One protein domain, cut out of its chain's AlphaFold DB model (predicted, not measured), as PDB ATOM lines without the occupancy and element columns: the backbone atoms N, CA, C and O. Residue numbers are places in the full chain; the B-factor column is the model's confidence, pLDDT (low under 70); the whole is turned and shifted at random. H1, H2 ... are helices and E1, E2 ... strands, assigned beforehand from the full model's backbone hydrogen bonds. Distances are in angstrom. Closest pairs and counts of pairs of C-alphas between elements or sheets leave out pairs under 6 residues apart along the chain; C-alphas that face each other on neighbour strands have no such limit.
ATOM      1  N   ALA A  99     110.241 152.077 220.724       96.56
ATOM      2  CA  ALA A  99     110.386 153.333 221.448       96.56
ATOM      3  C   ALA A  99     111.848 153.802 221.479       96.56
ATOM      4  O   ALA A  99     112.118 154.972 221.214       96.56
ATOM      5  N   LEU A 100     112.797 152.899 221.743       97.19
ATOM      6  CA  LEU A 100     114.224 153.219 221.756       97.19
ATOM      7  C   LEU A 100     114.725 153.666 220.384       97.19
ATOM      8  O   LEU A 100     115.461 154.649 220.303       97.19
ATOM      9  N   LEU A 101     114.324 152.982 219.310       96.62
ATOM     10  CA  LEU A 101     114.685 153.380 217.951       96.62
ATOM     11  C   LEU A 101     114.113 154.762 217.624       96.62
ATOM     12  O   LEU A 101     114.837 155.621 217.124       96.62
ATOM     13  N   ASN A 102     112.850 155.018 217.977       95.88
ATOM     14  CA  ASN A 102     112.230 156.325 217.788       95.88
ATOM     15  C   ASN A 102     112.978 157.434 218.549       95.88
ATOM     16  O   ASN A 102     113.266 158.484 217.973       95.88
ATOM     17  N   THR A 103     113.355 157.193 219.806       95.25
ATOM     18  CA  THR A 103     114.176 158.125 220.593       95.25
ATOM     19  C   THR A 103     115.543 158.334 219.946       95.25
ATOM     20  O   THR A 103     115.957 159.472 219.755       95.25
ATOM     21  N   PHE A 104     116.224 157.270 219.518       95.94
ATOM     22  CA  PHE A 104     117.528 157.357 218.853       95.94
ATOM     23  C   PHE A 104     117.473 158.146 217.536       95.94
ATOM     24  O   PHE A 104     118.423 158.856 217.182       95.94
ATOM     25  N   ILE A 105     116.376 158.023 216.784       94.50
ATOM     26  CA  ILE A 105     116.159 158.734 215.521       94.50
ATOM     27  C   ILE A 105     116.073 160.239 215.754       94.50
ATOM     28  O   ILE A 105     116.758 160.992 215.052       94.50
ATOM     29  N   HIS A 106     115.259 160.638 216.731       93.25
ATOM     30  CA  HIS A 106     114.906 162.028 217.017       93.25
ATOM     31  C   HIS A 106     115.836 162.709 218.028       93.25
ATOM     32  O   HIS A 106     115.741 163.920 218.214       93.25
ATOM     33  N   PHE A 107     116.735 161.959 218.670       92.31
ATOM     34  CA  PHE A 107     117.742 162.517 219.561       92.31
ATOM     35  C   PHE A 107     118.679 163.458 218.798       92.31
ATOM     36  O   PHE A 107     119.351 163.062 217.839       92.31
ATOM     37  N   GLU A 108     118.768 164.689 219.292       86.25
ATOM     38  CA  GLU A 108     119.651 165.743 218.810       86.25
ATOM     39  C   GLU A 108     120.282 166.441 220.022       86.25
ATOM     40  O   GLU A 108     119.605 166.704 221.013       86.25
ATOM     41  N   LEU A 109     121.584 166.742 219.958       78.12
ATOM     42  CA  LEU A 109     122.307 167.366 221.076       78.12
ATOM     43  C   LEU A 109     121.881 168.823 221.304       78.12
ATOM     44  O   LEU A 109     121.576 169.215 222.422       78.12
ATOM     45  N   LEU A 110     121.902 169.607 220.227       77.44
ATOM     46  CA  LEU A 110     121.546 171.022 220.113       77.44
ATOM     47  C   LEU A 110     121.279 171.318 218.620       77.44
ATOM     48  O   LEU A 110     121.634 170.481 217.764       77.44
ATOM     49  N   PRO A 111     120.699 172.485 218.271       76.06
ATOM     50  CA  PRO A 111     120.655 172.964 216.889       76.06
ATOM     51  C   PRO A 111     122.017 172.848 216.187       76.06
ATOM     52  O   PRO A 111     123.075 172.915 216.813       76.06
ATOM     53  N   ARG A 112     122.004 172.587 214.875       69.19
ATOM     54  CA  ARG A 112     123.220 172.260 214.099       69.19
ATOM     55  C   ARG A 112     124.256 173.389 214.093       69.19
ATOM     56  O   ARG A 112     125.440 173.123 213.920       69.19
ATOM     57  N   ASP A 113     123.787 174.612 214.240       72.94
ATOM     58  CA  ASP A 113     124.532 175.862 214.246       72.94
ATOM     59  C   ASP A 113     125.068 176.264 215.627       72.94
ATOM     60  O   ASP A 113     125.877 177.185 215.697       72.94
ATOM     61  N   ASP A 114     124.693 175.569 216.707       81.38
ATOM     62  CA  ASP A 114     125.212 175.845 218.048       81.38
ATOM     63  C   ASP A 114     126.424 174.949 218.367       81.38
ATOM     64  O   ASP A 114     126.246 173.775 218.681       81.38
ATOM     65  N   PRO A 115     127.671 175.451 218.346       81.94
ATOM     66  CA  PRO A 115     128.858 174.629 218.582       81.94
ATOM     67  C   PRO A 115     129.032 174.197 220.048       81.94
ATOM     68  O   PRO A 115     129.976 173.466 220.351       81.94
ATOM     69  N   GLN A 116     128.169 174.619 220.982       86.88
ATOM     70  CA  GLN A 116     128.303 174.269 222.401       86.88
ATOM     71  C   GLN A 116     128.292 172.759 222.656       86.88
ATOM     72  O   GLN A 116     128.955 172.305 223.591       86.88
ATOM     73  N   TYR A 117     127.636 171.969 221.799       84.00
ATOM     74  CA  TYR A 117     127.626 170.507 221.923       84.00
ATOM     75  C   TYR A 117     129.018 169.871 221.740       84.00
ATOM     76  O   TYR A 117     129.211 168.715 222.108       84.00
ATOM     77  N   LEU A 118     129.994 170.598 221.179       88.44
ATOM     78  CA  LEU A 118     131.368 170.119 220.997       88.44
ATOM     79  C   LEU A 118     132.251 170.309 222.236       88.44
ATOM     80  O   LEU A 118     133.330 169.726 222.272       88.44
ATOM     81  N   ARG A 119     131.816 171.100 223.229       89.50
ATOM     82  CA  ARG A 119     132.645 171.499 224.382       89.50
ATOM     83  C   ARG A 119     132.843 170.406 225.431       89.50
ATOM     84  O   ARG A 119     133.825 170.460 226.158       89.50
ATOM     85  N   ALA A 120     131.903 169.472 225.554       91.75
ATOM     86  CA  ALA A 120     131.989 168.417 226.562       91.75
ATOM     87  C   ALA A 120     133.165 167.470 226.270       91.75
ATOM     88  O   ALA A 120     133.444 167.169 225.109       91.75
ATOM     89  N   SER A 121     133.839 166.958 227.299       96.31
ATOM     90  CA  SER A 121     134.828 165.892 227.101       96.31
ATOM     91  C   SER A 121     134.140 164.595 226.654       96.31
ATOM     92  O   SER A 121     132.926 164.431 226.817       96.31
ATOM     93  N   THR A 122     134.893 163.658 226.079       97.00
ATOM     94  CA  THR A 122     134.352 162.343 225.703       97.00
ATOM     95  C   THR A 122     133.790 161.616 226.926       97.00
ATOM     96  O   THR A 122     132.692 161.072 226.867       97.00
ATOM     97  N   GLU A 123     134.470 161.683 228.068       96.38
ATOM     98  CA  GLU A 123     134.045 161.073 229.334       96.38
ATOM     99  C   GLU A 123     132.728 161.672 229.831       96.38
ATOM    100  O   GLU A 123     131.858 160.941 230.291       96.38
ATOM    101  N   GLN A 124     132.545 162.989 229.696       95.19
ATOM    102  CA  GLN A 124     131.285 163.647 230.053       95.19
ATOM    103  C   GLN A 124     130.124 163.192 229.165       95.19
ATOM    104  O   GLN A 124     129.000 163.077 229.653       95.19
ATOM    105  N   ILE A 125     130.377 162.931 227.878       94.19
ATOM    106  CA  ILE A 125     129.371 162.364 226.972       94.19
ATOM    107  C   ILE A 125     129.049 160.919 227.359       94.19
ATOM    108  O   ILE A 125     127.877 160.571 227.445       94.19
ATOM    109  N   LEU A 126     130.066 160.100 227.624       93.94
ATOM    110  CA  LEU A 126     129.895 158.688 227.982       93.94
ATOM    111  C   LEU A 126     129.234 158.492 229.352       93.94
ATOM    112  O   LEU A 126     128.502 157.528 229.542       93.94
ATOM    113  N   ALA A 127     129.466 159.403 230.297       91.12
ATOM    114  CA  ALA A 127     128.855 159.368 231.624       91.12
ATOM    115  C   ALA A 127     127.402 159.871 231.637       91.12
ATOM    116  O   ALA A 127     126.724 159.767 232.661       91.12
ATOM    117  N   LYS A 128     126.925 160.467 230.537       85.81
ATOM    118  CA  LYS A 128     125.603 161.085 230.472       85.81
ATOM    119  C   LYS A 128     124.622 160.204 229.709       85.81
ATOM    120  O   LYS A 128     124.784 159.960 228.519       85.81
ATOM    121  N   GLY A 129     123.523 159.876 230.381       88.56
ATOM    122  CA  GLY A 129     122.391 159.202 229.758       88.56
ATOM    123  C   GLY A 129     122.633 157.710 229.563       88.56
ATOM    124  O   GLY A 129     123.352 157.083 230.339       88.56
ATOM    125  N   SER A 130     121.974 157.148 228.557       96.00
ATOM    126  CA  SER A 130     122.120 155.733 228.198       96.00
ATOM    127  C   SER A 130     123.244 155.484 227.188       96.00
ATOM    128  O   SER A 130     123.674 156.396 226.480       96.00
ATOM    129  N   ASP A 131     123.661 154.225 227.038       97.50
ATOM    130  CA  ASP A 131     124.659 153.808 226.042       97.50
ATOM    131  C   ASP A 131     124.295 154.268 224.623       97.50
ATOM    132  O   ASP A 131     125.151 154.741 223.872       97.50
ATOM    133  N   LEU A 132     123.014 154.168 224.250       96.81
ATOM    134  CA  LEU A 132     122.529 154.626 222.950       96.81
ATOM    135  C   LEU A 132     122.608 156.146 222.783       96.81
ATOM    136  O   LEU A 132     122.951 156.615 221.696       96.81
ATOM    137  N   GLU A 133     122.296 156.916 223.824       95.81
ATOM    138  CA  GLU A 133     122.388 158.381 223.792       95.81
ATOM    139  C   GLU A 133     123.843 158.837 223.705       95.81
ATOM    140  O   GLU A 133     124.169 159.698 222.882       95.81
ATOM    141  N   ALA A 134     124.732 158.220 224.483       96.62
ATOM    142  CA  ALA A 134     126.166 158.464 224.419       96.62
ATOM    143  C   ALA A 134     126.710 158.143 223.016       96.62
ATOM    144  O   ALA A 134     127.330 158.993 222.373       96.62
ATOM    145  N   TYR A 135     126.394 156.960 222.476       97.75
ATOM    146  CA  TYR A 135     126.829 156.550 221.139       97.75
ATOM    147  C   TYR A 135     126.307 157.481 220.035       97.75
ATOM    148  O   TYR A 135     127.052 157.906 219.145       97.75
ATOM    149  N   LYS A 136     125.026 157.858 220.109       96.75
ATOM    150  CA  LYS A 136     124.417 158.821 219.189       96.75
ATOM    151  C   LYS A 136     125.092 160.186 219.270       96.75
ATOM    152  O   LYS A 136     125.325 160.812 218.236       96.75
ATOM    153  N   SER A 137     125.417 160.638 220.477       95.88
ATOM    154  CA  SER A 137     126.093 161.911 220.718       95.88
ATOM    155  C   SER A 137     127.468 161.938 220.055       95.88
ATOM    156  O   SER A 137     127.752 162.876 219.310       95.88
ATOM    157  N   LEU A 138     128.272 160.882 220.223       96.81
ATOM    158  CA  LEU A 138     129.562 160.729 219.535       96.81
ATOM    159  C   LEU A 138     129.395 160.790 218.011       96.81
ATOM    160  O   LEU A 138     130.084 161.552 217.333       96.81
ATOM    161  N   MET A 139     128.418 160.058 217.463       95.69
ATOM    162  CA  MET A 139     128.122 160.070 216.026       95.69
ATOM    163  C   MET A 139     127.762 161.477 215.521       95.69
ATOM    164  O   MET A 139     128.241 161.903 214.467       95.69
ATOM    165  N   ILE A 140     126.927 162.218 216.255       93.00
ATOM    166  CA  ILE A 140     126.555 163.596 215.907       93.00
ATOM    167  C   ILE A 140     127.787 164.510 215.952       93.00
ATOM    168  O   ILE A 140     128.013 165.261 214.999       93.00
ATOM    169  N   ARG A 141     128.588 164.439 217.025       93.44
ATOM    170  CA  ARG A 141     129.791 165.265 217.222       93.44
ATOM    171  C   ARG A 141     130.807 165.062 216.112       93.44
ATOM    172  O   ARG A 141     131.198 166.038 215.477       93.44
ATOM    173  N   LEU A 142     131.154 163.812 215.814       94.50
ATOM    174  CA  LEU A 142     132.083 163.466 214.741       94.50
ATOM    175  C   LEU A 142     131.556 163.956 213.389       94.50
ATOM    176  O   LEU A 142     132.215 164.737 212.702       94.50
ATOM    177  N   ARG A 143     130.323 163.602 213.013       90.62
ATOM    178  CA  ARG A 143     129.798 163.969 211.688       90.62
ATOM    179  C   ARG A 143     129.666 165.475 211.496       90.62
ATOM    180  O   ARG A 143     130.013 165.979 210.429       90.62
ATOM    181  N   ARG A 144     129.181 166.212 212.498       87.25
ATOM    182  CA  ARG A 144     129.081 167.679 212.413       87.25
ATOM    183  C   ARG A 144     130.456 168.348 212.520       87.25
ATOM    184  O   ARG A 144     130.695 169.336 211.831       87.25
ATOM    185  N   GLY A 145     131.374 167.774 213.298       88.75
ATOM    186  CA  GLY A 145     132.771 168.195 213.387       88.75
ATOM    187  C   GLY A 145     133.507 168.101 212.051       88.75
ATOM    188  O   GLY A 145     134.303 168.977 211.745       88.75
ATOM    189  N   LYS A 146     133.192 167.116 211.195       88.00
ATOM    190  CA  LYS A 146     133.747 167.035 209.830       88.00
ATOM    191  C   LYS A 146     132.960 167.859 208.825       88.00
ATOM    192  O   LYS A 146     133.554 168.587 208.036       88.00
ATOM    193  N   ARG A 147     131.633 167.694 208.812       80.94
ATOM    194  CA  ARG A 147     130.725 168.111 207.727       80.94
ATOM    195  C   ARG A 147     129.866 169.324 208.096       80.94
ATOM    196  O   ARG A 147     128.758 169.469 207.572       80.94
ATOM    197  N   GLY A 148     130.339 170.172 209.013       67.00
ATOM    198  CA  GLY A 148     129.649 171.395 209.444       67.00
ATOM    199  C   GLY A 148     129.140 172.201 208.248       67.00
ATOM    200  O   GLY A 148     127.938 172.447 208.139       67.00
ATOM    201  N   GLN A 149     130.028 172.449 207.283       68.31
ATOM    202  CA  GLN A 149     129.728 172.934 205.936       68.31
ATOM    203  C   GLN A 149     130.433 172.058 204.881       68.31
ATOM    204  O   GLN A 149     131.454 171.424 205.156       68.31
ATOM    205  N   GLY A 150     129.896 171.992 203.661       67.38
ATOM    206  CA  GLY A 150     130.504 171.243 202.559       67.38
ATOM    207  C   GLY A 150     130.222 171.885 201.209       67.38
ATOM    208  O   GLY A 150     129.074 172.213 200.914       67.38
ATOM    209  N   TRP A 151     131.263 172.066 200.393       63.31
ATOM    210  CA  TRP A 151     131.155 172.617 199.039       63.31
ATOM    211  C   TRP A 151     132.357 172.208 198.174       63.31
ATOM    212  O   TRP A 151     133.490 172.185 198.650       63.31
ATOM    213  N   ARG A 152     132.110 171.892 196.891       68.25
ATOM    214  CA  ARG A 152     133.132 171.697 195.832       68.25
ATOM    215  C   ARG A 152     134.355 170.852 196.237       68.25
ATOM    216  O   ARG A 152     135.495 171.246 196.011       68.25
ATOM    217  N   GLY A 153     134.121 169.676 196.817       74.12
ATOM    218  CA  GLY A 153     135.185 168.702 197.088       74.12
ATOM    219  C   GLY A 153     135.915 168.874 198.423       74.12
ATOM    220  O   GLY A 153     136.854 168.127 198.689       74.12
ATOM    221  N   ARG A 154     135.482 169.796 199.296       82.06
ATOM    222  CA  ARG A 154     135.995 169.896 200.669       82.06
ATOM    223  C   ARG A 154     134.863 170.065 201.680       82.06
ATOM    224  O   ARG A 154     133.913 170.814 201.454       82.06
ATOM    225  N   PHE A 155     135.001 169.387 202.815       83.88
ATOM    226  CA  PHE A 155     134.220 169.684 204.010       83.88
ATOM    227  C   PHE A 155     134.974 170.687 204.890       83.88
ATOM    228  O   PHE A 155     136.170 170.521 205.140       83.88
ATOM    229  N   SER A 156     134.273 171.719 205.346       78.31
ATOM    230  CA  SER A 156     134.727 172.698 206.333       78.31
ATOM    231  C   SER A 156     133.904 172.512 207.602       78.31
ATOM    232  O   SER A 156     132.846 173.112 207.794       78.31
ATOM    233  N   GLY A 157     134.362 171.585 208.432       80.19
ATOM    234  CA  GLY A 157     133.810 171.351 209.756       80.19
ATOM    235  C   GLY A 157     134.499 172.180 210.839       80.19
ATOM    236  O   GLY A 157     135.332 173.037 210.544       80.19
ATOM    237  N   ILE A 158     134.135 171.918 212.091       85.88
ATOM    238  CA  ILE A 158     134.709 172.561 213.273       85.88
ATOM    239  C   ILE A 158     135.691 171.571 213.885       85.88
ATOM    240  O   ILE A 158     135.286 170.477 214.280       85.88
ATOM    241  N   ASP A 159     136.968 171.944 213.954       85.38
ATOM    242  CA  ASP A 159     137.938 171.169 214.722       85.38
ATOM    243  C   ASP A 159     137.703 171.399 216.220       85.38
ATOM    244  O   ASP A 159     137.418 172.522 216.639       85.38
ATOM    245  N   TYR A 160     137.765 170.335 217.018       92.62
ATOM    246  CA  TYR A 160     137.476 170.383 218.450       92.62
ATOM    247  C   TYR A 160     138.364 169.403 219.214       92.62
ATOM    248  O   TYR A 160     138.785 168.380 218.678       92.62
ATOM    249  N   GLU A 161     138.636 169.731 220.473       93.88
ATOM    250  CA  GLU A 161     139.647 169.069 221.306       93.88
ATOM    251  C   GLU A 161     139.393 167.567 221.488       93.88
ATOM    252  O   GLU A 161     140.287 166.753 221.283       93.88
ATOM    253  N   ALA A 162     138.151 167.181 221.784       96.38
ATOM    254  CA  ALA A 162     137.779 165.791 222.063       96.38
ATOM    255  C   ALA A 162     137.578 164.917 220.807       96.38
ATOM    256  O   ALA A 162     137.038 163.821 220.899       96.38
ATOM    257  N   LYS A 163     137.949 165.387 219.611       95.19
ATOM    258  CA  LYS A 163     137.681 164.685 218.344       95.19
ATOM    259  C   LYS A 163     138.304 163.289 218.286       95.19
ATOM    260  O   LYS A 163     137.640 162.344 217.863       95.19
ATOM    261  N   ASP A 164     139.561 163.161 218.700       95.88
ATOM    262  CA  ASP A 164     140.291 161.892 218.602       95.88
ATOM    263  C   ASP A 164     139.825 160.898 219.678       95.88
ATOM    264  O   ASP A 164     139.654 159.711 219.393       95.88
ATOM    265  N   SER A 165     139.523 161.380 220.889       97.81
ATOM    266  CA  SER A 165     138.930 160.564 221.955       97.81
ATOM    267  C   SER A 165     137.497 160.136 221.624       97.81
ATOM    268  O   SER A 165     137.142 158.978 221.849       97.81
ATOM    269  N   ASP A 166     136.696 161.009 221.003       97.81
ATOM    270  CA  ASP A 166     135.358 160.671 220.509       97.81
ATOM    271  C   ASP A 166     135.421 159.584 219.432       97.81
ATOM    272  O   ASP A 166     134.621 158.649 219.454       97.81
ATOM    273  N   LEU A 167     136.378 159.675 218.499       97.38
ATOM    274  CA  LEU A 167     136.581 158.663 217.463       97.38
ATOM    275  C   LEU A 167     136.988 157.313 218.060       97.38
ATOM    276  O   LEU A 167     136.463 156.278 217.640       97.38
ATOM    277  N   ALA A 168     137.901 157.316 219.034       97.88
ATOM    278  CA  ALA A 168     138.337 156.104 219.719       97.88
ATOM    279  C   ALA A 168     137.166 155.439 220.460       97.88
ATOM    280  O   ALA A 168     136.912 154.249 220.265       97.88
ATOM    281  N   ALA A 169     136.396 156.216 221.228       97.94
ATOM    282  CA  ALA A 169     135.212 155.727 221.932       97.94
ATOM    283  C   ALA A 169     134.134 155.216 220.964       97.94
ATOM    284  O   ALA A 169     133.569 154.142 221.171       97.94
ATOM    285  N   PHE A 170     133.880 155.941 219.872       98.31
ATOM    286  CA  PHE A 170     132.925 155.547 218.838       98.31
ATOM    287  C   PHE A 170     133.316 154.224 218.171       98.31
ATOM    288  O   PHE A 170     132.469 153.345 217.992       98.31
ATOM    289  N   THR A 171     134.593 154.068 217.817       97.75
ATOM    290  CA  THR A 171     135.115 152.853 217.175       97.75
ATOM    291  C   THR A 171     135.027 151.664 218.124       97.75
ATOM    292  O   THR A 171     134.420 150.655 217.769       97.75
ATOM    293  N   ALA A 172     135.511 151.822 219.360       97.12
ATOM    294  CA  ALA A 172     135.461 150.776 220.376       97.12
ATOM    295  C   ALA A 172     134.019 150.342 220.692       97.12
ATOM    296  O   ALA A 172     133.734 149.148 220.791       97.12
ATOM    297  N   PHE A 173     133.085 151.294 220.797       97.88
ATOM    298  CA  PHE A 173     131.666 150.991 220.988       97.88
ATOM    299  C   PHE A 173     131.096 150.219 219.793       97.88
ATOM    300  O   PHE A 173     130.414 149.210 219.971       97.88
ATOM    301  N   THR A 174     131.388 150.677 218.571       98.00
ATOM    302  CA  THR A 174     130.897 150.052 217.335       98.00
ATOM    303  C   THR A 174     131.375 148.611 217.221       98.00
ATOM    304  O   THR A 174     130.568 147.733 216.942       98.00
ATOM    305  N   GLU A 175     132.660 148.356 217.466       96.69
ATOM    306  CA  GLU A 175     133.254 147.017 217.434       96.69
ATOM    307  C   GLU A 175     132.629 146.099 218.480       96.69
ATOM    308  O   GLU A 175     132.165 144.999 218.173       96.69
ATOM    309  N   ARG A 176     132.566 146.582 219.720       96.38
ATOM    310  CA  ARG A 176     132.089 145.810 220.861       96.38
ATOM    311  C   ARG A 176     130.617 145.431 220.754       96.38
ATOM    312  O   ARG A 176     130.235 144.328 221.137       96.38
ATOM    313  N   TYR A 177     129.793 146.349 220.261       97.44
ATOM    314  CA  TYR A 177     128.340 146.202 220.223       97.44
ATOM    315  C   TYR A 177     127.796 146.001 218.808       97.44
ATOM    316  O   TYR A 177     126.590 146.120 218.595       97.44
ATOM    317  N   LEU A 178     128.658 145.645 217.848       97.12
ATOM    318  CA  LEU A 178     128.318 145.528 216.432       97.12
ATOM    319  C   LEU A 178     127.060 144.689 216.197       97.12
ATOM    320  O   LEU A 178     126.135 145.143 215.535       97.12
ATOM    321  N   SER A 179     126.975 143.499 216.794       95.69
ATOM    322  CA  SER A 179     125.820 142.606 216.633       95.69
ATOM    323  C   SER A 179     124.505 143.224 217.118       95.69
ATOM    324  O   SER A 179     123.466 143.031 216.488       95.69
ATOM    325  N   VAL A 180     124.546 144.007 218.200       97.00
ATOM    326  CA  VAL A 180     123.384 144.746 218.707       97.00
ATOM    327  C   VAL A 180     123.027 145.876 217.748       97.00
ATOM    328  O   VAL A 180     121.864 146.013 217.387       97.00
ATOM    329  N   LEU A 181     124.014 146.648 217.285       98.12
ATOM    330  CA  LEU A 181     123.804 147.760 216.355       98.12
ATOM    331  C   LEU A 181     123.204 147.292 215.022       98.12
ATOM    332  O   LEU A 181     122.266 147.922 214.536       98.12
ATOM    333  N   LEU A 182     123.682 146.172 214.468       97.19
ATOM    334  CA  LEU A 182     123.147 145.576 213.237       97.19
ATOM    335  C   LEU A 182     121.691 145.121 213.393       97.19
ATOM    336  O   LEU A 182     120.924 145.236 212.442       97.19
ATOM    337  N   GLY A 183     121.293 144.623 214.567       95.75
ATOM    338  CA  GLY A 183     119.905 144.228 214.837       95.75
ATOM    339  C   GLY A 183     118.986 145.386 215.241       95.75
ATOM    340  O   GLY A 183     117.772 145.288 215.083       95.75
ATOM    341  N   PHE A 184     119.553 146.474 215.768       97.06
ATOM    342  CA  PHE A 184     118.803 147.591 216.342       97.06
ATOM    343  C   PHE A 184     118.575 148.746 215.361       97.06
ATOM    344  O   PHE A 184     117.465 149.267 215.288       97.06
ATOM    345  N   LEU A 185     119.626 149.177 214.655       97.50
ATOM    346  CA  LEU A 185     119.624 150.409 213.867       97.50
ATOM    347  C   LEU A 185     119.018 150.221 212.478       97.50
ATOM    348  O   LEU A 185     119.228 149.199 211.828       97.50
ATOM    349  N   ASP A 186     118.383 151.272 211.961       95.25
ATOM    350  CA  ASP A 186     117.960 151.357 210.560       95.25
ATOM    351  C   ASP A 186     119.129 151.613 209.598       95.25
ATOM    352  O   ASP A 186     120.199 152.098 209.980       95.25
TER     353      ASP A 186
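This is residues 99 to 186 of the 321 residues of an uncharacterized protein of Pseudomonas sp. 57B-090624 (UniProt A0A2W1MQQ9). A small hairpin of two short strands, E1 and E2, stands at one end of a long helix, H4, which runs through the middle of a compact helical body. H5 packs on H4 at a steep tilt, the stretch from H1 through H2 to H3 curves round other sides of H4, and H6 turns a corner after H5 toward H1. The 88 printed residues, with six named helices and two named strands in the order H1 H2 H3 H4 E1 E2 H5 H6, are mostly helix; the sheet E1 - E2 is antiparallel. The whole is compact, with a radius of gyration of the C-alphas of 13.3 A and spans of 36 by 27 by 23 A.

Find C-alpha 149 at (129.728, 172.934, 205.936), where E1, residues 149 to 151, begins; E2 is residues 154 to 156. Before them H4 runs from residue 131, C-alpha at (124.659, 153.808, 226.042), to residue 147, 24.0 A. After them H5, residues 163 to 176, covers 19.8 A, and H6, residues 178 to 184, ends at C-alpha 184 (118.803, 147.591, 216.342). Earlier in the printed part look for H1 at residues 99 to 106, 10.8 A long, H2 at 115 to 118 and H3 at 122 to 126.

Start at the hairpin E1 and E2, antiparallel at 157 degrees: N 149 and O 156 are 2.9 A apart and N 156 and O 149 are 2.8 A apart, within hydrogen-bond range. The closest C-alphas of H4 and E2, those of Arg 147 and Phe 155, are 5.3 A apart. H4 is the hub, touching four helices. H5 touches it at a steep tilt of 46 degrees, opposite ways; the closest C-alphas, of Leu 138 and Asp 166, are 5.9 A apart. H3 touches residues 134 to 138 of H4 alone, closest at Leu 126 and Ala 134, C-alphas 5.2 A apart. H3 and H5 only just touch, with 3 pairs of C-alphas within 8 A, the closest those of Thr 122 and Asp 166, 5.5 A. H2 only just touches residues 141 to 145 of H4, with 3 such pairs, the closest those of Leu 118 and Arg 141, 6.3 A. H1 only just touches residues 132 to 136 of H4, also with 3 pairs, closest at Phe 104 and Glu 133, 7.0 A, at a shallow tilt of 17 degrees, the same way. H6 is close to H5 but not clearly touching, about perpendicular at 80 degrees, with the C-alphas of Thr 174 and Leu 181 7.5 A apart. In H1, H3, H4, H5 and H6 every O i to N i+4 pair is within hydrogen-bond range; H2 is too short for one, and its one O i to N i+3 pair is within range.

The two C-alphas farthest apart, of Ala 99 and Arg 152, are 38.9 A from each other. The printed part has no cut and no long link. Residues 175 to 180, of which 178 to 180 belong to H6, stand free. Look for pLDDT under 70 at residue 112 and residues 148 to 152; the mean of the printed part is 90.4.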